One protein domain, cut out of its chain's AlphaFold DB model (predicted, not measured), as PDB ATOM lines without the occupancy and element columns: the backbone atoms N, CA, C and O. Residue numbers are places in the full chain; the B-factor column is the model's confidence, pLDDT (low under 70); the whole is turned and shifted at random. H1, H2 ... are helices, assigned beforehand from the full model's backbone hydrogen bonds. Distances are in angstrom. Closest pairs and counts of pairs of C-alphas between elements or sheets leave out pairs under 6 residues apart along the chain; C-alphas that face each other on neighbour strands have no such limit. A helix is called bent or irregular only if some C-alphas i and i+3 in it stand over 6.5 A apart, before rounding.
ATOM      1  N   GLU A   7      97.594  74.436 140.335       38.72
ATOM      2  CA  GLU A   7      96.687  73.953 139.282       38.72
ATOM      3  C   GLU A   7      96.792  74.734 137.961       38.72
ATOM      4  O   GLU A   7      96.575  74.165 136.892       38.72
ATOM      5  N   GLN A   8      97.203  76.008 137.997       42.53
ATOM      6  CA  GLN A   8      97.376  76.818 136.783       42.53
ATOM      7  C   GLN A   8      98.640  76.443 135.997       42.53
ATOM      8  O   GLN A   8      98.677  76.575 134.774       42.53
ATOM      9  N   LYS A   9      99.669  75.910 136.674       42.91
ATOM     10  CA  LYS A   9     100.910  75.460 136.019       42.91
ATOM     11  C   LYS A   9     100.662  74.268 135.093       42.91
ATOM     12  O   LYS A   9     101.348  74.114 134.084       42.91
ATOM     13  N   HIS A  10      99.669  73.440 135.424       36.25
ATOM     14  CA  HIS A  10      99.364  72.219 134.687       36.25
ATOM     15  C   HIS A  10      98.521  72.466 133.427       36.25
ATOM     16  O   HIS A  10      98.685  71.756 132.434       36.25
ATOM     17  N   ILE A  11      97.655  73.487 133.439       47.31
ATOM     18  CA  ILE A  11      96.931  73.938 132.238       47.31
ATOM     19  C   ILE A  11      97.925  74.527 131.240       47.31
ATOM     20  O   ILE A  11      97.894  74.172 130.064       47.31
ATOM     21  N   PHE A  12      98.867  75.343 131.731       42.66
ATOM     22  CA  PHE A  12      99.954  75.862 130.913       42.66
ATOM     23  C   PHE A  12     100.738  74.701 130.275       42.66
ATOM     24  O   PHE A  12     100.776  74.592 129.055       42.66
ATOM     25  N   SER A  13     101.268  73.748 131.050       38.91
ATOM     26  CA  SER A  13     102.147  72.697 130.505       38.91
ATOM     27  C   SER A  13     101.517  71.762 129.458       38.91
ATOM     28  O   SER A  13     102.248  71.225 128.627       38.91
ATOM     29  N   GLN A  14     100.189  71.572 129.445       40.53
ATOM     30  CA  GLN A  14      99.522  70.735 128.434       40.53
ATOM     31  C   GLN A  14      99.276  71.451 127.099       40.53
ATOM     32  O   GLN A  14      99.235  70.794 126.059       40.53
ATOM     33  N   VAL A  15      99.171  72.782 127.104       48.44
ATOM     34  CA  VAL A  15      99.065  73.593 125.878       48.44
ATOM     35  C   VAL A  15     100.421  73.683 125.158       48.44
ATOM     36  O   VAL A  15     100.481  73.798 123.933       48.44
ATOM     37  N   PHE A  16     101.533  73.541 125.887       48.88
ATOM     38  CA  PHE A  16     102.887  73.648 125.341       48.88
ATOM     39  C   PHE A  16     103.495  72.275 125.023       48.88
ATOM     40  O   PHE A  16     104.200  71.683 125.840       48.88
ATOM     41  N   ARG A  17     103.304  71.768 123.793       41.88
ATOM     42  CA  ARG A  17     104.088  70.622 123.291       41.88
ATOM     43  C   ARG A  17     104.715  70.827 121.908       41.88
ATOM     44  O   ARG A  17     104.122  71.367 120.982       41.88
ATOM     45  N   LYS A  18     105.940  70.295 121.822       45.34
ATOM     46  CA  LYS A  18     106.878  70.025 120.712       45.34
ATOM     47  C   LYS A  18     107.466  71.176 119.879       45.34
ATOM     48  O   LYS A  18     108.521  70.943 119.310       45.34
ATOM     49  N   ASN A  19     106.917  72.391 119.918       44.97
ATOM     50  CA  ASN A  19     107.593  73.628 119.477       44.97
ATOM     51  C   ASN A  19     107.313  74.746 120.500       44.97
ATOM     52  O   ASN A  19     106.500  75.632 120.246       44.97
ATOM     53  N   GLY A  20     107.876  74.613 121.705       46.00
ATOM     54  CA  GLY A  20     107.508  75.407 122.884       46.00
ATOM     55  C   GLY A  20     107.811  76.917 122.797       46.00
ATOM     56  O   GLY A  20     108.548  77.349 121.911       46.00
ATOM     57  N   PRO A  21     107.262  77.712 123.739       47.06
ATOM     58  CA  PRO A  21     107.340  79.177 123.764       47.06
ATOM     59  C   PRO A  21     108.759  79.749 123.922       47.06
ATOM     60  O   PRO A  21     108.952  80.928 123.652       47.06
ATOM     61  N   GLU A  22     109.758  78.944 124.296       43.12
ATOM     62  CA  GLU A  22     111.134  79.407 124.544       43.12
ATOM     63  C   GLU A  22     111.754  80.162 123.359       43.12
ATOM     64  O   GLU A  22     112.280  81.245 123.555       43.12
ATOM     65  N   ARG A  23     111.613  79.697 122.106       46.66
ATOM     66  CA  ARG A  23     112.175  80.446 120.957       46.66
ATOM     67  C   ARG A  23     111.381  81.689 120.559       46.66
ATOM     68  O   ARG A  23     111.850  82.469 119.741       46.66
ATOM     69  N   MET A  24     110.147  81.818 121.039       51.25
ATOM     70  CA  MET A  24     109.268  82.916 120.644       51.25
ATOM     71  C   MET A  24     109.452  84.147 121.529       51.25
ATOM     72  O   MET A  24     109.334  85.261 121.031       51.25
ATOM     73  N   TYR A  25     109.766  83.949 122.811       51.84
ATOM     74  CA  TYR A  25     110.134  85.048 123.707       51.84
ATOM     75  C   TYR A  25     111.499  85.661 123.356       51.84
ATOM     76  O   TYR A  25     111.710  86.837 123.635       51.84
ATOM     77  N   ASP A  26     112.353  84.908 122.660       57.97
ATOM     78  CA  ASP A  26     113.672  85.348 122.185       57.97
ATOM     79  C   ASP A  26     113.661  85.776 120.702       57.97
ATOM     80  O   ASP A  26     114.714  85.904 120.074       57.97
ATOM     81  N   TRP A  27     112.479  85.941 120.091       73.69
ATOM     82  CA  TRP A  27     112.389  86.390 118.703       73.69
ATOM     83  C   TRP A  27     112.703  87.884 118.608       73.69
ATOM     84  O   TRP A  27     111.907  88.732 119.011       73.69
ATOM     85  N   GLU A  28     113.861  88.192 118.033       79.56
ATOM     86  CA  GLU A  28     114.240  89.548 117.657       79.56
ATOM     87  C   GLU A  28     113.874  89.787 116.185       79.56
ATOM     88  O   GLU A  28     114.438  89.123 115.309       79.56
ATOM     89  N   PRO A  29     112.929  90.697 115.885       83.69
ATOM     90  CA  PRO A  29     112.574  91.005 114.508       83.69
ATOM     91  C   PRO A  29     113.738  91.681 113.783       83.69
ATOM     92  O   PRO A  29     114.375  92.600 114.308       83.69
ATOM     93  N   THR A  30     113.968  91.265 112.542       90.56
ATOM     94  CA  THR A  30     114.774  92.028 111.585       90.56
ATOM     95  C   THR A  30     114.067  93.326 111.204       90.56
ATOM     96  O   THR A  30     112.847  93.432 111.305       90.56
ATOM     97  N   GLU A  31     114.813  94.312 110.708       90.94
ATOM     98  CA  GLU A  31     114.245  95.594 110.272       90.94
ATOM     99  C   GLU A  31     113.128  95.417 109.229       90.94
ATOM    100  O   GLU A  31     112.072  96.031 109.359       90.94
ATOM    101  N   THR A  32     113.300  94.505 108.265       92.25
ATOM    102  CA  THR A  32     112.269  94.178 107.267       92.25
ATOM    103  C   THR A  32     111.013  93.570 107.897       92.25
ATOM    104  O   THR A  32     109.901  93.915 107.506       92.25
ATOM    105  N   GLU A  33     111.158  92.687 108.889       89.88
ATOM    106  CA  GLU A  33     110.005  92.111 109.598       89.88
ATOM    107  C   GLU A  33     109.260  93.168 110.425       89.88
ATOM    108  O   GLU A  33     108.032  93.127 110.513       89.88
ATOM    109  N   GLU A  34     109.976  94.131 111.015       92.19
ATOM    110  CA  GLU A  34     109.345  95.267 111.689       92.19
ATOM    111  C   GLU A  34     108.540  96.116 110.709       92.19
ATOM    112  O   GLU A  34     107.390  96.438 111.001       92.19
ATOM    113  N   GLU A  35     109.116  96.451 109.550       94.56
ATOM    114  CA  GLU A  35     108.435  97.219 108.500       94.56
ATOM    115  C   GLU A  35     107.151  96.538 108.049       94.56
ATOM    116  O   GLU A  35     106.101  97.176 107.999       94.56
ATOM    117  N   GLU A  36     107.220  95.237 107.770       93.69
ATOM    118  CA  GLU A  36     106.068  94.460 107.326       93.69
ATOM    119  C   GLU A  36     104.958  94.450 108.386       93.69
ATOM    120  O   GLU A  36     103.781  94.653 108.076       93.69
ATOM    121  N   ILE A  37     105.315  94.248 109.655       91.81
ATOM    122  CA  ILE A  37     104.358  94.246 110.767       91.81
ATOM    123  C   ILE A  37     103.731  95.630 110.959       91.81
ATOM    124  O   ILE A  37     102.514  95.731 111.146       91.81
ATOM    125  N   ILE A  38     104.540  96.687 110.900       95.44
ATOM    126  CA  ILE A  38     104.092  98.074 111.042       95.44
ATOM    127  C   ILE A  38     103.131  98.444 109.909       95.44
ATOM    128  O   ILE A  38     102.043  98.955 110.179       95.44
ATOM    129  N   ASP A  39     103.491  98.155 108.657       96.19
ATOM    130  CA  ASP A  39     102.667  98.480 107.491       96.19
ATOM    131  C   ASP A  39     101.344  97.701 107.500       96.19
ATOM    132  O   ASP A  39     100.276  98.287 107.302       96.19
ATOM    133  N   ASN A  40     101.379  96.406 107.825       91.81
ATOM    134  CA  ASN A  40     100.173  95.587 107.937       91.81
ATOM    135  C   ASN A  40      99.223  96.094 109.033       91.81
ATOM    136  O   ASN A  40      98.010  96.177 108.813       91.81
ATOM    137  N   LEU A  41      99.758  96.463 110.200       92.38
ATOM    138  CA  LEU A  41      98.956  96.999 111.298       92.38
ATOM    139  C   LEU A  41      98.380  98.378 110.963       92.38
ATOM    140  O   LEU A  41      97.197  98.614 111.209       92.38
ATOM    141  N   ALA A  42      99.177  99.263 110.359       95.38
ATOM    142  CA  ALA A  42      98.726 100.582 109.925       95.38
ATOM    143  C   ALA A  42      97.561 100.464 108.931       95.38
ATOM    144  O   ALA A  42      96.488 101.025 109.163       95.38
ATOM    145  N   LYS A  43      97.723  99.647 107.879       94.19
ATOM    146  CA  LYS A  43      96.674  99.365 106.887       94.19
ATOM    147  C   LYS A  43      95.412  98.799 107.525       94.19
ATOM    148  O   LYS A  43      94.306  99.200 107.168       94.19
ATOM    149  N   PHE A  44      95.557  97.869 108.470       91.75
ATOM    150  CA  PHE A  44      94.420  97.301 109.189       91.75
ATOM    151  C   PHE A  44      93.645  98.369 109.971       91.75
ATOM    152  O   PHE A  44      92.420  98.431 109.859       91.75
ATOM    153  N   LEU A  45      94.337  99.216 110.737       92.50
ATOM    154  CA  LEU A  45      93.710 100.249 111.565       92.50
ATOM    155  C   LEU A  45      93.031 101.331 110.721       92.50
ATOM    156  O   LEU A  45      91.899 101.709 111.027       92.50
ATOM    157  N   VAL A  46      93.675 101.778 109.642       93.81
ATOM    158  CA  VAL A  46      93.113 102.753 108.693       93.81
ATOM    159  C   VAL A  46      91.857 102.191 108.025       93.81
ATOM    160  O   VAL A  46      90.778 102.756 108.185       93.81
ATOM    161  N   LYS A  47      91.936 100.985 107.444       91.69
ATOM    162  CA  LYS A  47      90.793 100.304 106.809       91.69
ATOM    163  C   LYS A  47      89.601 100.086 107.750       91.69
ATOM    164  O   LYS A  47      88.468  99.913 107.300       91.69
ATOM    165  N   LYS A  48      89.840 100.022 109.062       90.81
ATOM    166  CA  LYS A  48      88.799  99.869 110.090       90.81
ATOM    167  C   LYS A  48      88.269 101.197 110.636       90.81
ATOM    168  O   LYS A  48      87.391 101.160 111.493       90.81
ATOM    169  N   GLY A  49      88.774 102.342 110.171       92.19
ATOM    170  CA  GLY A  49      88.428 103.661 110.708       92.19
ATOM    171  C   GLY A  49      88.940 103.884 112.136       92.19
ATOM    172  O   GLY A  49      88.381 104.688 112.877       92.19
ATOM    173  N   LEU A  50      89.974 103.143 112.553       94.38
ATOM    174  CA  LEU A  50      90.536 103.159 113.909       94.38
ATOM    175  C   LEU A  50      91.855 103.932 114.011       94.38
ATOM    176  O   LEU A  50      92.393 104.058 115.109       94.38
ATOM    177  N   ALA A  51      92.384 104.458 112.907       93.06
ATOM    178  CA  ALA A  51      93.679 105.132 112.897       93.06
ATOM    179  C   ALA A  51      93.722 106.354 113.832       93.06
ATOM    180  O   ALA A  51      94.612 106.446 114.666       93.06
ATOM    181  N   THR A  52      92.730 107.248 113.784       92.69
ATOM    182  CA  THR A  52      92.681 108.435 114.658       92.69
ATOM    183  C   THR A  52      92.690 108.099 116.160       92.69
ATOM    184  O   THR A  52      93.557 108.618 116.868       92.69
ATOM    185  N   PRO A  53      91.794 107.236 116.690       92.75
ATOM    186  CA  PRO A  53      91.860 106.864 118.104       92.75
ATOM    187  C   PRO A  53      93.129 106.070 118.453       92.75
ATOM    188  O   PRO A  53      93.638 106.218 119.564       92.75
ATOM    189  N   ALA A  54      93.676 105.271 117.528       92.31
ATOM    190  CA  ALA A  54      94.936 104.563 117.741       92.31
ATOM    191  C   ALA A  54      96.125 105.527 117.860       92.31
ATOM    192  O   ALA A  54      96.890 105.411 118.812       92.31
ATOM    193  N   ILE A  55      96.252 106.509 116.959       93.56
ATOM    194  CA  ILE A  55      97.295 107.546 117.013       93.56
ATOM    195  C   ILE A  55      97.237 108.274 118.354       93.56
ATOM    196  O   ILE A  55      98.244 108.341 119.052       93.56
ATOM    197  N   PHE A  56      96.056 108.744 118.764       91.31
ATOM    198  CA  PHE A  56      95.889 109.440 120.042       91.31
ATOM    199  C   PHE A  56      96.354 108.594 121.239       91.31
ATOM    200  O   PHE A  56      97.073 109.086 122.115       91.31
ATOM    201  N   LEU A  57      95.966 107.316 121.282       88.62
ATOM    202  CA  LEU A  57      96.371 106.410 122.355       88.62
ATOM    203  C   LEU A  57      97.886 106.175 122.349       88.62
ATOM    204  O   LEU A  57      98.514 106.251 123.402       88.62
ATOM    205  N   LEU A  58      98.463 105.911 121.175       88.88
ATOM    206  CA  LEU A  58      99.889 105.649 121.009       88.88
ATOM    207  C   LEU A  58     100.730 106.873 121.403       88.88
ATOM    208  O   LEU A  58     101.659 106.728 122.191       88.88
ATOM    209  N   GLU A  59     100.356 108.078 120.961       87.25
ATOM    210  CA  GLU A  59     100.958 109.354 121.388       87.25
ATOM    211  C   GLU A  59     100.927 109.530 122.909       87.25
ATOM    212  O   GLU A  59     101.915 109.933 123.525       87.25
ATOM    213  N   SER A  60      99.807 109.166 123.537       81.50
ATOM    214  CA  SER A  60      99.628 109.290 124.986       81.50
ATOM    215  C   SER A  60     100.548 108.356 125.784       81.50
ATOM    216  O   SER A  60     100.920 108.681 126.913       81.50
ATOM    217  N   ILE A  61     100.933 107.206 125.216       74.50
ATOM    218  CA  ILE A  61     101.785 106.203 125.881       74.50
ATOM    219  C   ILE A  61     103.250 106.230 125.430       74.50
ATOM    220  O   ILE A  61     104.089 105.636 126.107       74.50
ATOM    221  N   LYS A  62     103.598 106.964 124.362       69.00
ATOM    222  CA  LYS A  62     104.989 107.204 123.926       69.00
ATOM    223  C   LYS A  62     105.971 107.533 125.057       69.00
ATOM    224  O   LYS A  62     107.038 106.925 125.073       69.00
ATOM    225  N   PRO A  63     105.687 108.442 126.015       65.19
ATOM    226  CA  PRO A  63     106.642 108.747 127.086       65.19
ATOM    227  C   PRO A  63     106.858 107.576 128.060       65.19
ATOM    228  O   PRO A  63     107.855 107.554 128.778       65.19
ATOM    229  N   MET A  64     105.950 106.595 128.091       59.34
ATOM    230  CA  MET A  64     106.031 105.429 128.973       59.34
ATOM    231  C   MET A  64     106.797 104.248 128.369       59.34
ATOM    232  O   MET A  64     107.021 103.262 129.071       59.34
ATOM    233  N   SER A  65     107.254 104.327 127.114       55.69
ATOM    234  CA  SER A  65     107.993 103.235 126.467       55.69
ATOM    235  C   SER A  65     109.270 102.843 127.232       55.69
ATOM    236  O   SER A  65     109.628 101.670 127.249       55.69
ATOM    237  N   PHE A  66     109.891 103.775 127.969       54.78
ATOM    238  CA  PHE A  66     111.035 103.493 128.853       54.78
ATOM    239  C   PHE A  66     110.682 102.580 130.048       54.78
ATOM    240  O   PHE A  66     111.529 101.846 130.549       54.78
ATOM    241  N   VAL A  67     109.425 102.601 130.509       52.69
ATOM    242  CA  VAL A  67     108.917 101.792 131.639       52.69
ATOM    243  C   VAL A  67     108.275 100.481 131.148       52.69
ATOM    244  O   VAL A  67     108.118  99.519 131.904       52.69
ATOM    245  N   MET A  68     107.945 100.411 129.857       52.91
ATOM    246  CA  MET A  68     107.250  99.290 129.224       52.91
ATOM    247  C   MET A  68     108.137  98.045 129.038       52.91
ATOM    248  O   MET A  68     107.612  96.929 129.019       52.91
ATOM    249  N   THR A  69     109.466  98.212 128.978       53.28
ATOM    250  CA  THR A  69     110.463  97.141 128.753       53.28
ATOM    251  C   THR A  69     110.370  95.986 129.759       53.28
ATOM    252  O   THR A  69     110.759  94.871 129.438       53.28
ATOM    253  N   HIS A  70     109.819  96.209 130.957       55.50
ATOM    254  CA  HIS A  70     109.650  95.153 131.965       55.50
ATOM    255  C   HIS A  70     108.245  94.525 132.009       55.50
ATOM    256  O   HIS A  70     108.073  93.516 132.686       55.50
ATOM    257  N   ASN A  71     107.232  95.091 131.333       51.16
ATOM    258  CA  ASN A  71     105.831  94.706 131.576       51.16
ATOM    259  C   ASN A  71     104.935  94.565 130.326       51.16
ATOM    260  O   ASN A  71     103.802  94.105 130.462       51.16
ATOM    261  N   LEU A  72     105.382  94.915 129.110       51.41
ATOM    262  CA  LEU A  72     104.512  94.936 127.915       51.41
ATOM    263  C   LEU A  72     103.870  93.575 127.586       51.41
ATOM    264  O   LEU A  72     102.681  93.504 127.272       51.41
ATOM    265  N   LEU A  73     104.634  92.488 127.716       51.03
ATOM    266  CA  LEU A  73     104.158  91.126 127.447       51.03
ATOM    267  C   LEU A  73     103.057  90.683 128.427       51.03
ATOM    268  O   LEU A  73     102.184  89.904 128.053       51.03
ATOM    269  N   ALA A  74     103.033  91.230 129.648       53.03
ATOM    270  CA  ALA A  74     101.990  90.941 130.632       53.03
ATOM    271  C   ALA A  74     100.656  91.649 130.319       53.03
ATOM    272  O   ALA A  74      99.600  91.152 130.709       53.03
ATOM    273  N   PHE A  75     100.685  92.780 129.602       49.84
ATOM    274  CA  PHE A  75      99.492  93.586 129.308       49.84
ATOM    275  C   PHE A  75      98.913  93.368 127.900       49.84
ATOM    276  O   PHE A  75      97.705  93.516 127.720       49.84
ATOM    277  N   GLY A  76      99.727  92.995 126.903       50.91
ATOM    278  CA  GLY A  76      99.261  92.815 125.517       50.91
ATOM    279  C   GLY A  76      98.527  91.492 125.252       50.91
ATOM    280  O   GLY A  76      97.525  91.465 124.536       50.91
ATOM    281  N   VAL A  77      98.991  90.396 125.860       52.62
ATOM    282  CA  VAL A  77      98.469  89.035 125.619       52.62
ATOM    283  C   VAL A  77      96.999  88.861 126.044       52.62
ATOM    284  O   VAL A  77      96.234  88.298 125.260       52.62
ATOM    285  N   PRO A  78      96.531  89.375 127.202       54.38
ATOM    286  CA  PRO A  78      95.137  89.195 127.621       54.38
ATOM    287  C   PRO A  78      94.114  89.937 126.747       54.38
ATOM    288  O   PRO A  78      92.968  89.507 126.653       54.38
ATOM    289  N   ILE A  79      94.510  91.052 126.120       55.22
ATOM    290  CA  ILE A  79      93.611  91.902 125.319       55.22
ATOM    291  C   ILE A  79      93.502  91.376 123.882       55.22
ATOM    292  O   ILE A  79      92.418  91.385 123.300       55.22
ATOM    293  N   LEU A  80      94.611  90.894 123.313       50.84
ATOM    294  CA  LEU A  80      94.665  90.427 121.924       50.84
ATOM    295  C   LEU A  80      94.355  88.930 121.771       50.84
ATOM    296  O   LEU A  80      93.867  88.534 120.717       50.84
ATOM    297  N   GLY A  81      94.577  88.117 122.810       52.09
ATOM    298  CA  GLY A  81      94.451  86.651 122.767       52.09
ATOM    299  C   GLY A  81      93.108  86.081 122.273       52.09
ATOM    300  O   GLY A  81      93.121  85.035 121.626       52.09
ATOM    301  N   PRO A  82      91.944  86.727 122.503       58.06
ATOM    302  CA  PRO A  82      90.674  86.259 121.933       58.06
ATOM    303  C   PRO A  82      90.484  86.564 120.437       58.06
ATOM    304  O   PRO A  82      89.656  85.926 119.791       58.06
ATOM    305  N   PHE A  83      91.200  87.553 119.891       52.69
ATOM    306  CA  PHE A  83      91.001  88.067 118.524       52.69
ATOM    307  C   PHE A  83      92.169  87.753 117.581       52.69
ATOM    308  O   PHE A  83      92.025  87.841 116.362       52.69
ATOM    309  N   VAL A  84      93.324  87.407 118.144       57.62
ATOM    310  CA  VAL A  84      94.598  87.207 117.462       57.62
ATOM    311  C   VAL A  84      95.266  86.004 118.120       57.62
ATOM    312  O   VAL A  84      95.304  85.922 119.347       57.62
ATOM    313  N   ASP A  85      95.782  85.056 117.332       63.16
ATOM    314  CA  ASP A  85      96.498  83.922 117.912       63.16
ATOM    315  C   ASP A  85      97.690  84.423 118.748       63.16
ATOM    316  O   ASP A  85      98.351  85.401 118.391       63.16
ATOM    317  N   GLU A  86      97.962  83.766 119.878       60.03
ATOM    318  CA  GLU A  86      98.977  84.203 120.855       60.03
ATOM    319  C   GLU A  86     100.352  84.458 120.217       60.03
ATOM    320  O   GLU A  86     101.099  85.338 120.643       60.03
ATOM    321  N   ARG A  87     100.661  83.714 119.148       66.94
ATOM    322  CA  ARG A  87     101.880  83.836 118.346       66.94
ATOM    323  C   ARG A  87     101.925  85.203 117.660       66.94
ATOM    324  O   ARG A  87     102.887  85.953 117.801       66.94
ATOM    325  N   THR A  88     100.872  85.557 116.943       69.88
ATOM    326  CA  THR A  88     100.770  86.850 116.268       69.88
ATOM    327  C   THR A  88     100.763  88.013 117.269       69.88
ATOM    328  O   THR A  88     101.470  88.999 117.060       69.88
ATOM    329  N   ALA A  89     100.065  87.885 118.403       70.19
ATOM    330  CA  ALA A  89     100.063  88.906 119.454       70.19
ATOM    331  C   ALA A  89     101.467  89.154 120.045       70.19
ATOM    332  O   ALA A  89     101.862  90.306 120.237       70.19
ATOM    333  N   ALA A  90     102.245  88.092 120.279       73.81
ATOM    334  CA  ALA A  90     103.617  88.202 120.772       73.81
ATOM    335  C   ALA A  90     104.553  88.891 119.762       73.81
ATOM    336  O   ALA A  90     105.383  89.704 120.167       73.81
ATOM    337  N   LYS A  91     104.377  88.656 118.451       80.44
ATOM    338  CA  LYS A  91     105.145  89.368 117.411       80.44
ATOM    339  C   LYS A  91     104.860  90.868 117.403       80.44
ATOM    340  O   LYS A  91     105.792  91.666 117.397       80.44
ATOM    341  N   TYR A  92     103.583  91.257 117.452       82.06
ATOM    342  CA  TYR A  92     103.211  92.670 117.549       82.06
ATOM    343  C   TYR A  92     103.793  93.314 118.811       82.06
ATOM    344  O   TYR A  92     104.361  94.398 118.732       82.06
ATOM    345  N   ALA A  93     103.718  92.639 119.962       77.81
ATOM    346  CA  ALA A  93     104.303  93.145 121.202       77.81
ATOM    347  C   ALA A  93     105.831  93.331 121.100       77.81
ATOM    348  O   ALA A  93     106.339  94.372 121.511       77.81
ATOM    349  N   ALA A  94     106.549  92.370 120.508       80.94
ATOM    350  CA  ALA A  94     108.000  92.436 120.324       80.94
ATOM    351  C   ALA A  94     108.441  93.583 119.396       80.94
ATOM    352  O   ALA A  94     109.473  94.206 119.640       80.94
ATOM    353  N   VAL A  95     107.655  93.908 118.364       86.44
ATOM    354  CA  VAL A  95     107.921  95.058 117.483       86.44
ATOM    355  C   VAL A  95     107.581  96.376 118.181       86.44
ATOM    356  O   VAL A  95     108.388  97.305 118.175       86.44
ATOM    357  N   LEU A  96     106.412  96.467 118.822       85.25
ATOM    358  CA  LEU A  96     105.890  97.713 119.400       85.25
ATOM    359  C   LEU A  96     106.535  98.104 120.738       85.25
ATOM    360  O   LEU A  96     106.298  99.203 121.233       85.25
ATOM    361  N   GLN A  97     107.374  97.249 121.328       79.12
ATOM    362  CA  GLN A  97     108.141  97.611 122.526       79.12
ATOM    363  C   GLN A  97     109.222  98.668 122.256       79.12
ATOM    364  O   GLN A  97     109.639  99.362 123.185       79.12
ATOM    365  N   LYS A  98     109.683  98.799 121.002       83.44
ATOM    366  CA  LYS A  98     110.637  99.836 120.593       83.44
ATOM    367  C   LYS A  98     109.882 101.137 120.352       83.44
ATOM    368  O   LYS A  98     108.934 101.176 119.566       83.44
ATOM    369  N   ARG A  99     110.314 102.218 121.003       83.38
ATOM    370  CA  ARG A  99     109.682 103.539 120.861       83.38
ATOM    371  C   ARG A  99     109.695 104.000 119.405       83.38
ATOM    372  O   ARG A  99     108.717 104.551 118.921       83.38
ATOM    373  N   GLU A 100     110.788 103.728 118.711       89.25
ATOM    374  CA  GLU A 100     111.005 104.060 117.307       89.25
ATOM    375  C   GLU A 100     109.947 103.399 116.412       89.25
ATOM    376  O   GLU A 100     109.455 104.017 115.472       89.25
ATOM    377  N   ASN A 101     109.517 102.180 116.742       91.06
ATOM    378  CA  ASN A 101     108.486 101.467 115.986       91.06
ATOM    379  C   ASN A 101     107.079 102.010 116.247       91.06
ATOM    380  O   ASN A 101     106.243 101.981 115.345       91.06
ATOM    381  N   ILE A 102     106.823 102.557 117.439       90.50
ATOM    382  CA  ILE A 102     105.583 103.291 117.726       90.50
ATOM    383  C   ILE A 102     105.503 104.555 116.861       90.50
ATOM    384  O   ILE A 102     104.456 104.821 116.274       90.50
ATOM    385  N   GLU A 103     106.605 105.302 116.735       92.44
ATOM    386  CA  GLU A 103     106.682 106.471 115.844       92.44
ATOM    387  C   GLU A 103     106.455 106.070 114.381       92.44
ATOM    388  O   GLU A 103     105.595 106.641 113.715       92.44
ATOM    389  N   ARG A 104     107.154 105.028 113.904       95.38
ATOM    390  CA  ARG A 104     106.988 104.490 112.541       95.38
ATOM    391  C   ARG A 104     105.538 104.090 112.260       95.38
ATOM    392  O   ARG A 104     105.019 104.404 111.193       95.38
ATOM    393  N   LEU A 105     104.870 103.442 113.217       95.50
ATOM    394  CA  LEU A 105     103.464 103.057 113.094       95.50
ATOM    395  C   LEU A 105     102.531 104.267 112.994       95.50
ATOM    396  O   LEU A 105     101.640 104.277 112.146       95.50
ATOM    397  N   ILE A 106     102.733 105.286 113.832       95.12
ATOM    398  CA  ILE A 106     101.941 106.520 113.783       95.12
ATOM    399  C   ILE A 106     102.134 107.221 112.442       95.12
ATOM    400  O   ILE A 106     101.149 107.464 111.747       95.12
ATOM    401  N   SER A 107     103.382 107.471 112.037       96.88
ATOM    402  CA  SER A 107     103.679 108.144 110.770       96.88
ATOM    403  C   SER A 107     103.102 107.390 109.574       96.88
ATOM    404  O   SER A 107     102.556 108.014 108.664       96.88
ATOM    405  N   ARG A 108     103.145 106.051 109.593       97.69
ATOM    406  CA  ARG A 108     102.566 105.238 108.522       97.69
ATOM    407  C   ARG A 108     101.042 105.347 108.458       97.69
ATOM    408  O   ARG A 108     100.489 105.446 107.368       97.69
ATOM    409  N   MET A 109     100.351 105.359 109.602       97.44
ATOM    410  CA  MET A 109      98.901 105.603 109.627       97.44
ATOM    411  C   MET A 109      98.553 107.003 109.107       97.44
ATOM    412  O   MET A 109      97.585 107.150 108.368       97.44
ATOM    413  N   GLU A 110      99.333 108.022 109.464       97.00
ATOM    414  CA  GLU A 110      99.126 109.390 108.978       97.00
ATOM    415  C   GLU A 110      99.342 109.524 107.466       97.00
ATOM    416  O   GLU A 110      98.603 110.262 106.817       97.00
ATOM    417  N   GLU A 111     100.331 108.831 106.893       97.62
ATOM    418  CA  GLU A 111     100.509 108.752 105.435       97.62
ATOM    419  C   GLU A 111      99.285 108.157 104.751       97.62
ATOM    420  O   GLU A 111      98.707 108.802 103.880       97.62
ATOM    421  N   LEU A 112      98.854 106.974 105.190       96.88
ATOM    422  CA  LEU A 112      97.709 106.277 104.606       96.88
ATOM    423  C   LEU A 112      96.419 107.110 104.698       96.88
ATOM    424  O   LEU A 112      95.656 107.169 103.741       96.88
ATOM    425  N   LEU A 113      96.188 107.805 105.818       95.31
ATOM    426  CA  LEU A 113      95.041 108.709 105.964       95.31
ATOM    427  C   LEU A 113      95.104 109.909 105.005       95.31
ATOM    428  O   LEU A 113      94.065 110.362 104.523       95.31
ATOM    429  N   ARG A 114      96.304 110.452 104.741       95.06
ATOM    430  CA  ARG A 114      96.482 111.524 103.747       95.06
ATOM    431  C   ARG A 114      96.214 111.016 102.334       95.06
ATOM    432  O   ARG A 114      95.556 111.723 101.584       95.06
ATOM    433  N   GLU A 115      96.692 109.818 102.005       92.75
ATOM    434  CA  GLU A 115      96.444 109.163 100.715       92.75
ATOM    435  C   GLU A 115      94.934 108.947 100.493       92.75
ATOM    436  O   GLU A 115      94.402 109.383  99.476       92.75
ATOM    437  N   GLU A 116      94.208 108.399 101.478       83.19
ATOM    438  CA  GLU A 116      92.748 108.197 101.392       83.19
ATOM    439  C   GLU A 116      91.963 109.512 101.251       83.19
ATOM    440  O   GLU A 116      90.978 109.582 100.517       83.19
ATOM    441  N   GLY A 117      92.392 110.574 101.940       72.81
ATOM    442  CA  GLY A 117      91.745 111.887 101.880       72.81
ATOM    443  C   GLY A 117      92.001 112.671 100.587       72.81
ATOM    444  O   GLY A 117      91.341 113.683 100.364       72.81
ATOM    445  N   GLN A 118      92.956 112.244  99.755       59.44
ATOM    446  CA  GLN A 118      93.268 112.867  98.462       59.44
ATOM    447  C   GLN A 118      92.535 112.212  97.278       59.44
ATOM    448  O   GLN A 118      92.525 112.784  96.188       59.44
ATOM    449  N   GLU A 119      91.910 111.048  97.483       55.88
ATOM    450  CA  GLU A 119      91.183 110.292  96.450       55.88
ATOM    451  C   GLU A 119      89.649 110.490  96.480       55.88
ATOM    452  O   GLU A 119      88.949 109.924  95.635       55.88
TER     453      GLU A 119
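AT A GLANCE: This is residues 7 to 119 of the 120 residues of an uncharacterized protein of Thermococci archaeon (UniProt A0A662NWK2). What does the model look like? H3, H4 and H7 make an up-and-down bundle, each helix running against the one before it in the chain, with H7 packed on both H3 and H4, while the shorter H5 and H6 pack on each other beside it. Residues 7 to 20, of which 7 to 15 belong to H1, stick out as a free arm. What is it made of, and how large is it? The printed part has 113 residues with seven named helices, H1 to H7 in order, and no named strand: it is all helix. It is only just compact, close to loose, with a radius of gyration of the C-alphas of 15.9 A, and elongated, spanning 55 by 28 by 26 A.

IN THESE COORDINATES: Where do the first helices lie? H1, residues 7 to 15, begins with C-alpha 7 at (96.687, 73.953, 139.282), and H2 is residues 22 to 25. H3, residues 31 to 47, is 24.2 A long from first to last C-alpha. What follows? H4, residues 51 to 68, is 22.0 A long and irregular, C-alphas 60 and 63 being 7.3 A apart, with a kink of 58 degrees near residue 62. H5 is residues 72 to 80 and H6 residues 86 to 96; H7, residues 99 to 118, is 29.3 A long and ends with C-alpha 118 at (93.268, 112.867, 98.462).

HOW THE PARTS SIT: How is the bundle arranged? H3 and H7 touch, closest at the C-alphas of Ala 42 and Met 109, 5.0 A, at a steep tilt of 44 degrees, the same way. H4 and H7 touch, closest at the C-alphas of Ile 55 and Ile 106, 5.8 A, at a shallow tilt of 10 degrees, opposite ways. H3 and H4 only just touch, only at the corner, with the C-alphas of Leu 45 and Ala 51 closest, 5.1 A. What lies beyond it? H6 only just touches H3, through residues 34 to 37 of H3 alone, with the C-alphas of Glu 34 and Val 95 closest, 6.0 A. H5 and H6 touch, with the C-alphas of Leu 80 and Ala 89 closest, 6.1 A. H2 only just touches H6, with 3 pairs of C-alphas within 8 A, the closest being those of Met 24 and Ala 90, 7.7 A; H1 touches no helix. Are the helix backbones complete? In H3, H6 and H7 every O i to N i+4 pair is within hydrogen-bond range. H1 has 3 of 5, H4 9 of 14 and H5 2 of 5, beside 2 of 6 O i to N i+3 pairs in H5; H2 is too short for an O i to N i+4 pair.

THE WHOLE: How far does it reach? The two C-alphas farthest apart, those of Glu 7 and Gln 118, are 56.5 A apart. Is it continuous? The printed part has no cut and no long link. Where is confidence low? The mean pLDDT of the printed part is 73.0; residues 7 to 26, 62 to 88 and 118 to 119 are under 70.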